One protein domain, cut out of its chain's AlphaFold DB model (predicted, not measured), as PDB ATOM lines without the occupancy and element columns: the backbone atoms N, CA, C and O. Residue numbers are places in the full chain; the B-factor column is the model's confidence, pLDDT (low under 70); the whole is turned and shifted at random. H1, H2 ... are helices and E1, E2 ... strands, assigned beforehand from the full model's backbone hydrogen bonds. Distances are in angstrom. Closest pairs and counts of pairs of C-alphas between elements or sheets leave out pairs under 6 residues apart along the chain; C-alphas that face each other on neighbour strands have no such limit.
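What this domain is: This is residues 332 to 392 of the 392 residues of an uncharacterized protein of bacterium (UniProt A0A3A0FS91). A small antiparallel sheet of three strands has helix H1 packed over one face, while the long link of residues 360 to 370 arches away on the side opposite H1. A tail without a named element, residues 332 to 346, extends beyond this two-layer body and adds to its length. The 61 printed residues include three named strands and one named helix, in the order E1, E2, E3, H1; the sheet order is E2, E1, E3. The class is mixed, helices and strands, with under half of the residues in named elements. The whole is only just compact, close to loose, with a radius of gyration of the C-alphas of 12.6 A, and elongated, spanning 42 by 21 by 15 A.

Where its parts are: After the tail, E1 covers residues 347 to 352, from C-alpha 347 at (45.806, 19.239, -32.492), and is 16.3 A long. E2, residues 355 to 359, measures 13.3 A, and E3, residues 371 to 375, 13.4 A. H1, residues 380 to 390, is 15.1 A long and ends with C-alpha 390 at (58.731, 21.364, -34.924).

How they stand to each other: E1 is the inner strand. E1 and E2 form a hairpin, antiparallel at 152 degrees, with N 350 and O 357 within hydrogen-bond range at 2.9 A. E3 is antiparallel to E1, also at 152 degrees, with N 349 and O 373 within range at 2.8 A. E2 and E3 are apart. H1 is on the sheet at a height of 7.9 A. It lies over E1, with 5 of its C-alphas falling there, and only just not over E2 or E3, with 2 each. It runs slantwise to the strands, at 36 degrees to E1 on the local plane. The closest C-alphas of E3 and H1, Ala 375 and Ala 383, are 5.0 A apart. In H1 every O i to N i+4 pair is within hydrogen-bond range.

The domain as a whole: The farthest C-alphas, Pro 336 and Pro 368, are 42.4 A apart. The printed part has no cut and ends at the chain's last residue, 392. The link E2 to E3 is long; the other two are tight. Mean pLDDT of the printed part is 78.1, with residues 332 to 345, 376, 378 and 392 under 70.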
ATOM      1  N   ALA A 332      35.545  18.297 -18.269       56.56
ATOM      2  CA  ALA A 332      35.255  16.946 -17.799       56.56
ATOM      3  C   ALA A 332      34.328  16.259 -18.815       56.56
ATOM      4  O   ALA A 332      33.275  16.794 -19.163       56.56
ATOM      5  N   SER A 333      34.748  15.101 -19.314       69.50
ATOM      6  CA  SER A 333      34.003  14.325 -20.302       69.50
ATOM      7  C   SER A 333      33.069  13.335 -19.608       69.50
ATOM      8  O   SER A 333      33.363  12.830 -18.524       69.50
ATOM      9  N   SER A 334      31.926  13.058 -20.236       68.06
ATOM     10  CA  SER A 334      30.968  12.043 -19.789       68.06
ATOM     11  C   SER A 334      31.360  10.615 -20.192       68.06
ATOM     12  O   SER A 334      30.711   9.667 -19.752       68.06
ATOM     13  N   ASP A 335      32.407  10.444 -21.006       66.25
ATOM     14  CA  ASP A 335      32.929   9.136 -21.402       66.25
ATOM     15  C   ASP A 335      33.871   8.575 -20.312       66.25
ATOM     16  O   ASP A 335      34.934   9.151 -20.060       66.25
ATOM     17  N   PRO A 336      33.548   7.431 -19.673       64.12
ATOM     18  CA  PRO A 336      34.392   6.838 -18.634       64.12
ATOM     19  C   PRO A 336      35.746   6.315 -19.148       64.12
ATOM     20  O   PRO A 336      36.615   6.002 -18.335       64.12
ATOM     21  N   SER A 337      35.946   6.202 -20.466       65.31
ATOM     22  CA  SER A 337      37.229   5.834 -21.079       65.31
ATOM     23  C   SER A 337      38.143   7.036 -21.356       65.31
ATOM     24  O   SER A 337      39.359   6.868 -21.454       65.31
ATOM     25  N   MET A 338      37.583   8.247 -21.428       64.44
ATOM     26  CA  MET A 338      38.289   9.502 -21.703       64.44
ATOM     27  C   MET A 338      37.756  10.579 -20.748       64.44
ATOM     28  O   MET A 338      36.827  11.290 -21.119       64.44
ATOM     29  N   PRO A 339      38.310  10.736 -19.528       60.53
ATOM     30  CA  PRO A 339      37.732  11.597 -18.484       60.53
ATOM     31  C   PRO A 339      37.799  13.105 -18.780       60.53
ATOM     32  O   PRO A 339      37.182  13.900 -18.070       60.53
ATOM     33  N   TYR A 340      38.521  13.511 -19.828       64.50
ATOM     34  CA  TYR A 340      38.697  14.905 -20.226       64.50
ATOM     35  C   TYR A 340      38.492  15.069 -21.737       64.50
ATOM     36  O   TYR A 340      39.209  14.458 -22.529       64.50
ATOM     37  N   ASP A 341      37.547  15.923 -22.133       68.00
ATOM     38  CA  ASP A 341      37.375  16.381 -23.511       68.00
ATOM     39  C   ASP A 341      38.226  17.636 -23.742       68.00
ATOM     40  O   ASP A 341      37.888  18.769 -23.372       68.00
ATOM     41  N   CYS A 342      39.377  17.405 -24.362       66.94
ATOM     42  CA  CYS A 342      40.322  18.432 -24.768       66.94
ATOM     43  C   CYS A 342      40.059  18.944 -26.204       66.94
ATOM     44  O   CYS A 342      40.791  19.801 -26.693       66.94
ATOM     45  N   GLY A 343      38.966  18.533 -26.863       68.56
ATOM     46  CA  GLY A 343      38.627  18.858 -28.254       68.56
ATOM     47  C   GLY A 343      39.088  17.798 -29.269       68.56
ATOM     48  O   GLY A 343      39.732  16.816 -28.894       68.56
ATOM     49  N   PRO A 344      38.756  17.981 -30.561       69.62
ATOM     50  CA  PRO A 344      39.076  17.013 -31.604       69.62
ATOM     51  C   PRO A 344      40.589  16.926 -31.843       69.62
ATOM     52  O   PRO A 344      41.236  17.908 -32.196       69.62
ATOM     53  N   TRP A 345      41.153  15.728 -31.688       69.25
ATOM     54  CA  TRP A 345      42.524  15.424 -32.106       69.25
ATOM     55  C   TRP A 345      42.555  15.013 -33.596       69.25
ATOM     56  O   TRP A 345      41.580  14.440 -34.089       69.25
ATOM     57  N   PRO A 346      43.668  15.226 -34.326       77.75
ATOM     58  CA  PRO A 346      44.954  15.767 -33.874       77.75
ATOM     59  C   PRO A 346      44.942  17.292 -33.698       77.75
ATOM     60  O   PRO A 346      44.397  18.010 -34.531       77.75
ATOM     61  N   TYR A 347      45.621  17.793 -32.663       82.50
ATOM     62  CA  TYR A 347      45.806  19.239 -32.492       82.50
ATOM     63  C   TYR A 347      46.719  19.805 -33.580       82.50
ATOM     64  O   TYR A 347      47.699  19.161 -33.970       82.50
ATOM     65  N   VAL A 348      46.459  21.038 -34.010       86.88
ATOM     66  CA  VAL A 348      47.341  21.770 -34.922       86.88
ATOM     67  C   VAL A 348      48.209  22.716 -34.098       86.88
ATOM     68  O   VAL A 348      47.712  23.516 -33.315       86.88
ATOM     69  N   VAL A 349      49.526  22.640 -34.252       88.94
ATOM     70  CA  VAL A 349      50.460  23.589 -33.640       88.94
ATOM     71  C   VAL A 349      50.933  24.550 -34.716       88.94
ATOM     72  O   VAL A 349      51.490  24.114 -35.719       88.94
ATOM     73  N   VAL A 350      50.705  25.846 -34.523       90.00
ATOM     74  CA  VAL A 350      51.092  26.898 -35.466       90.00
ATOM     75  C   VAL A 350      52.408  27.523 -35.007       90.00
ATOM     76  O   VAL A 350      52.493  28.086 -33.915       90.00
ATOM     77  N   CYS A 351      53.429  27.427 -35.854       90.69
ATOM     78  CA  CYS A 351      54.744  28.024 -35.662       90.69
ATOM     79  C   CYS A 351      54.805  29.410 -36.322       90.69
ATOM     80  O   CYS A 351      54.385  29.584 -37.468       90.69
ATOM     81  N   HIS A 352      55.394  30.386 -35.633       88.81
ATOM     82  CA  HIS A 352      55.638  31.735 -36.144       88.81
ATOM     83  C   HIS A 352      57.042  32.227 -35.730       88.81
ATOM     84  O   HIS A 352      57.641  31.659 -34.819       88.81
ATOM     85  N   PRO A 353      57.590  33.309 -36.320       83.00
ATOM     86  CA  PRO A 353      58.991  33.707 -36.100       83.00
ATOM     87  C   PRO A 353      59.410  34.017 -34.649       83.00
ATOM     88  O   PRO A 353      60.598  34.129 -34.376       83.00
ATOM     89  N   ASN A 354      58.450  34.171 -33.729       80.88
ATOM     90  CA  ASN A 354      58.684  34.521 -32.325       80.88
ATOM     91  C   ASN A 354      58.186  33.439 -31.341       80.88
ATOM     92  O   ASN A 354      58.116  33.706 -30.143       80.88
ATOM     93  N   GLY A 355      57.784  32.253 -31.819       85.00
ATOM     94  CA  GLY A 355      57.245  31.188 -30.970       85.00
ATOM     95  C   GLY A 355      56.237  30.277 -31.672       85.00
ATOM     96  O   GLY A 355      56.247  30.110 -32.889       85.00
ATOM     97  N   TRP A 356      55.363  29.659 -30.885       89.94
ATOM     98  CA  TRP A 356      54.306  28.782 -31.378       89.94
ATOM     99  C   TRP A 356      53.116  28.768 -30.420       89.94
ATOM    100  O   TRP A 356      53.256  29.058 -29.230       89.94
ATOM    101  N   PHE A 357      51.946  28.404 -30.938       85.50
ATOM    102  CA  PHE A 357      50.726  28.200 -30.158       85.50
ATOM    103  C   PHE A 357      49.936  27.005 -30.698       85.50
ATOM    104  O   PHE A 357      50.182  26.529 -31.805       85.50
ATOM    105  N   ILE A 358      48.998  26.503 -29.897       85.31
ATOM    106  CA  ILE A 358      48.130  25.388 -30.279       85.31
ATOM    107  C   ILE A 358      46.820  25.969 -30.805       85.31
ATOM    108  O   ILE A 358      46.105  26.655 -30.075       85.31
ATOM    109  N   ASP A 359      46.511  25.678 -32.060       83.81
ATOM    110  CA  ASP A 359      45.186  25.833 -32.630       83.81
ATOM    111  C   ASP A 359      44.386  24.546 -32.365       83.81
ATOM    112  O   ASP A 359      44.675  23.468 -32.892       83.81
ATOM    113  N   ARG A 360      43.392  24.668 -31.480       75.25
ATOM    114  CA  ARG A 360      42.536  23.561 -31.038       75.25
ATOM    115  C   ARG A 360      41.531  23.124 -32.109       75.25
ATOM    116  O   ARG A 360      41.068  21.990 -32.047       75.25
ATOM    117  N   ASN A 361      41.198  23.997 -33.060       72.81
ATOM    118  CA  ASN A 361      40.162  23.730 -34.058       72.81
ATOM    119  C   ASN A 361      40.731  23.508 -35.469       72.81
ATOM    120  O   ASN A 361      40.084  22.864 -36.288       72.81
ATOM    121  N   GLY A 362      41.933  24.018 -35.754       76.19
ATOM    122  CA  GLY A 362      42.535  24.000 -37.093       76.19
ATOM    123  C   GLY A 362      42.040  25.124 -38.015       76.19
ATOM    124  O   GLY A 362      42.334  25.100 -39.209       76.19
ATOM    125  N   ASP A 363      41.295  26.092 -37.473       79.81
ATOM    126  CA  ASP A 363      40.688  27.210 -38.206       79.81
ATOM    127  C   ASP A 363      41.656  28.395 -38.427       79.81
ATOM    128  O   ASP A 363      41.305  29.366 -39.103       79.81
ATOM    129  N   PHE A 364      42.860  28.381 -37.839       80.94
ATOM    130  CA  PHE A 364      43.763  29.530 -37.869       80.94
ATOM    131  C   PHE A 364      44.375  29.757 -39.269       80.94
ATOM    132  O   PHE A 364      45.121  28.909 -39.772       80.94
ATOM    133  N   PRO A 365      44.161  30.931 -39.900       84.44
ATOM    134  CA  PRO A 365      44.698  31.216 -41.225       84.44
ATOM    135  C   PRO A 365      46.209  31.482 -41.165       84.44
ATOM    136  O   PRO A 365      46.660  32.545 -40.719       84.44
ATOM    137  N   LEU A 366      46.996  30.518 -41.655       86.88
ATOM    138  CA  LEU A 366      48.454  30.622 -41.736       86.88
ATOM    139  C   LEU A 366      48.892  31.857 -42.534       86.88
ATOM    140  O   LEU A 366      48.473  32.079 -43.670       86.88
ATOM    141  N   GLN A 367      49.775  32.646 -41.926       86.25
ATOM    142  CA  GLN A 367      50.375  33.824 -42.546       86.25
ATOM    143  C   GLN A 367      51.597  33.434 -43.401       86.25
ATOM    144  O   GLN A 367      52.202  32.384 -43.173       86.25
ATOM    145  N   PRO A 368      52.024  34.273 -44.365       86.94
ATOM    146  CA  PRO A 368      53.250  34.033 -45.122       86.94
ATOM    147  C   PRO A 368      54.468  33.847 -44.199       86.94
ATOM    148  O   PRO A 368      54.756  34.693 -43.354       86.94
ATOM    149  N   GLY A 369      55.184  32.731 -44.365       85.38
ATOM    150  CA  GLY A 369      56.338  32.369 -43.530       85.38
ATOM    151  C   GLY A 369      55.996  31.702 -42.191       85.38
ATOM    152  O   GLY A 369      56.902  31.475 -41.395       85.38
ATOM    153  N   TRP A 370      54.723  31.392 -41.928       90.94
ATOM    154  CA  TRP A 370      54.296  30.576 -40.786       90.94
ATOM    155  C   TRP A 370      54.090  29.127 -41.242       90.94
ATOM    156  O   TRP A 370      53.780  28.870 -42.408       90.94
ATOM    157  N   THR A 371      54.253  28.173 -40.330       90.69
ATOM    158  CA  THR A 371      54.084  26.735 -40.604       90.69
ATOM    159  C   THR A 371      53.161  26.096 -39.571       90.69
ATOM    160  O   THR A 371      52.894  26.677 -38.520       90.69
ATOM    161  N   SER A 372      52.649  24.901 -39.865       89.44
ATOM    162  CA  SER A 372      51.860  24.114 -38.919       89.44
ATOM    163  C   SER A 372      52.367  22.679 -38.804       89.44
ATOM    164  O   SER A 372      52.849  22.088 -39.770       89.44
ATOM    165  N   VAL A 373      52.250  22.119 -37.601       87.81
ATOM    166  CA  VAL A 373      52.651  20.752 -37.254       87.81
ATOM    167  C   VAL A 373      51.486  20.076 -36.542       87.81
ATOM    168  O   VAL A 373      50.967  20.610 -35.564       87.81
ATOM    169  N   SER A 374      51.061  18.902 -37.007       84.75
ATOM    170  CA  SER A 374      50.011  18.131 -36.339       84.75
ATOM    171  C   SER A 374      50.575  17.306 -35.179       84.75
ATOM    172  O   SER A 374      51.584  16.611 -35.306       84.75
ATOM    173  N   ALA A 375      49.901  17.357 -34.033       81.75
ATOM    174  CA  ALA A 375      50.213  16.548 -32.864       81.75
ATOM    175  C   ALA A 375      49.268  15.342 -32.806       81.75
ATOM    176  O   ALA A 375      48.101  15.461 -32.440       81.75
ATOM    177  N   GLY A 376      49.777  14.164 -33.175       69.81
ATOM    178  CA  GLY A 376      49.005  12.916 -33.263       69.81
ATOM    179  C   GLY A 376      48.667  12.241 -31.928       69.81
ATOM    180  O   GLY A 376      48.445  11.033 -31.917       69.81
ATOM    181  N   GLY A 377      48.681  12.973 -30.811       71.69
ATOM    182  CA  GLY A 377      48.383  12.454 -29.474       71.69
ATOM    183  C   GLY A 377      47.149  13.127 -28.865       71.69
ATOM    184  O   GLY A 377      46.908  14.301 -29.145       71.69
ATOM    185  N   PRO A 378      46.368  12.426 -28.023       69.12
ATOM    186  CA  PRO A 378      45.175  12.993 -27.393       69.12
ATOM    187  C   PRO A 378      45.511  14.027 -26.305       69.12
ATOM    188  O   PRO A 378      44.638  14.790 -25.895       69.12
ATOM    189  N   SER A 379      46.761  14.082 -25.828       72.19
ATOM    190  CA  SER A 379      47.164  14.955 -24.725       72.19
ATOM    191  C   SER A 379      47.712  16.308 -25.191       72.19
ATOM    192  O   SER A 379      48.447  16.408 -26.176       72.19
ATOM    193  N   PHE A 380      47.470  17.358 -24.398       73.69
ATOM    194  CA  PHE A 380      48.165  18.642 -24.558       73.69
ATOM    195  C   PHE A 380      49.695  18.512 -24.429       73.69
ATOM    196  O   PHE A 380      50.429  19.314 -25.007       73.69
ATOM    197  N   GLY A 381      50.196  17.495 -23.716       76.12
ATOM    198  CA  GLY A 381      51.629  17.208 -23.616       76.12
ATOM    199  C   GLY A 381      52.258  16.863 -24.970       76.12
ATOM    200  O   GLY A 381      53.356  17.331 -25.271       76.12
ATOM    201  N   ASP A 382      51.536  16.126 -25.816       77.75
ATOM    202  CA  ASP A 382      51.979  15.775 -27.169       77.75
ATOM    203  C   ASP A 382      52.002  17.001 -28.088       77.75
ATOM    204  O   ASP A 382      52.958  17.184 -28.841       77.75
ATOM    205  N   ALA A 383      51.017  17.897 -27.967       78.56
ATOM    206  CA  ALA A 383      51.001  19.174 -28.682       78.56
ATOM    207  C   ALA A 383      52.140  20.111 -28.242       78.56
ATOM    208  O   ALA A 383      52.831  20.688 -29.081       78.56
ATOM    209  N   ILE A 384      52.426  20.197 -26.938       80.25
ATOM    210  CA  ILE A 384      53.577  20.953 -26.416       80.25
ATOM    211  C   ILE A 384      54.902  20.359 -26.916       80.25
ATOM    212  O   ILE A 384      55.833  21.097 -27.245       80.25
ATOM    213  N   LYS A 385      55.006  19.027 -26.987       83.69
ATOM    214  CA  LYS A 385      56.184  18.330 -27.516       83.69
ATOM    215  C   LYS A 385      56.353  18.568 -29.019       83.69
ATOM    216  O   LYS A 385      57.473  18.832 -29.451       83.69
ATOM    217  N   ALA A 386      55.264  18.538 -29.789       83.25
ATOM    218  CA  ALA A 386      55.257  18.854 -31.215       83.25
ATOM    219  C   ALA A 386      55.687  20.306 -31.479       83.25
ATOM    220  O   ALA A 386      56.570  20.524 -32.301       83.25
ATOM    221  N   GLY A 387      55.171  21.283 -30.723       83.88
ATOM    222  CA  GLY A 387      55.595  22.684 -30.833       83.88
ATOM    223  C   GLY A 387      57.068  22.902 -30.490       83.88
ATOM    224  O   GLY A 387      57.802  23.533 -31.245       83.88
ATOM    225  N   LYS A 388      57.547  22.305 -29.390       83.00
ATOM    226  CA  LYS A 388      58.969  22.371 -29.006       83.00
ATOM    227  C   LYS A 388      59.916  21.711 -30.014       83.00
ATOM    228  O   LYS A 388      61.065  22.124 -30.072       83.00
ATOM    229  N   ALA A 389      59.472  20.690 -30.746       82.50
ATOM    230  CA  ALA A 389      60.311  19.949 -31.691       82.50
ATOM    231  C   ALA A 389      60.195  20.438 -33.147       82.50
ATOM    232  O   ALA A 389      61.140  20.273 -33.909       82.50
ATOM    233  N   GLY A 390      59.042  20.989 -33.541       75.25
ATOM    234  CA  GLY A 390      58.731  21.364 -34.924       75.25
ATOM    235  C   GLY A 390      58.766  22.865 -35.222       75.25
ATOM    236  O   GLY A 390      58.721  23.234 -36.392       75.25
ATOM    237  N   CYS A 391      58.850  23.718 -34.195       78.88
ATOM    238  CA  CYS A 391      58.887  25.181 -34.326       78.88
ATOM    239  C   CYS A 391      60.212  25.813 -33.835       78.88
ATOM    240  O   CYS A 391      60.206  26.980 -33.440       78.88
ATOM    241  N   GLN A 392      61.310  25.044 -33.785       61.81
ATOM    242  CA  GLN A 392      62.666  25.510 -33.424       61.81
ATOM    243  C   GLN A 392      63.573  25.635 -34.649       61.81
ATOM    244  O   GLN A 392      63.446  24.776 -35.550       61.81
TER     245      GLN A 392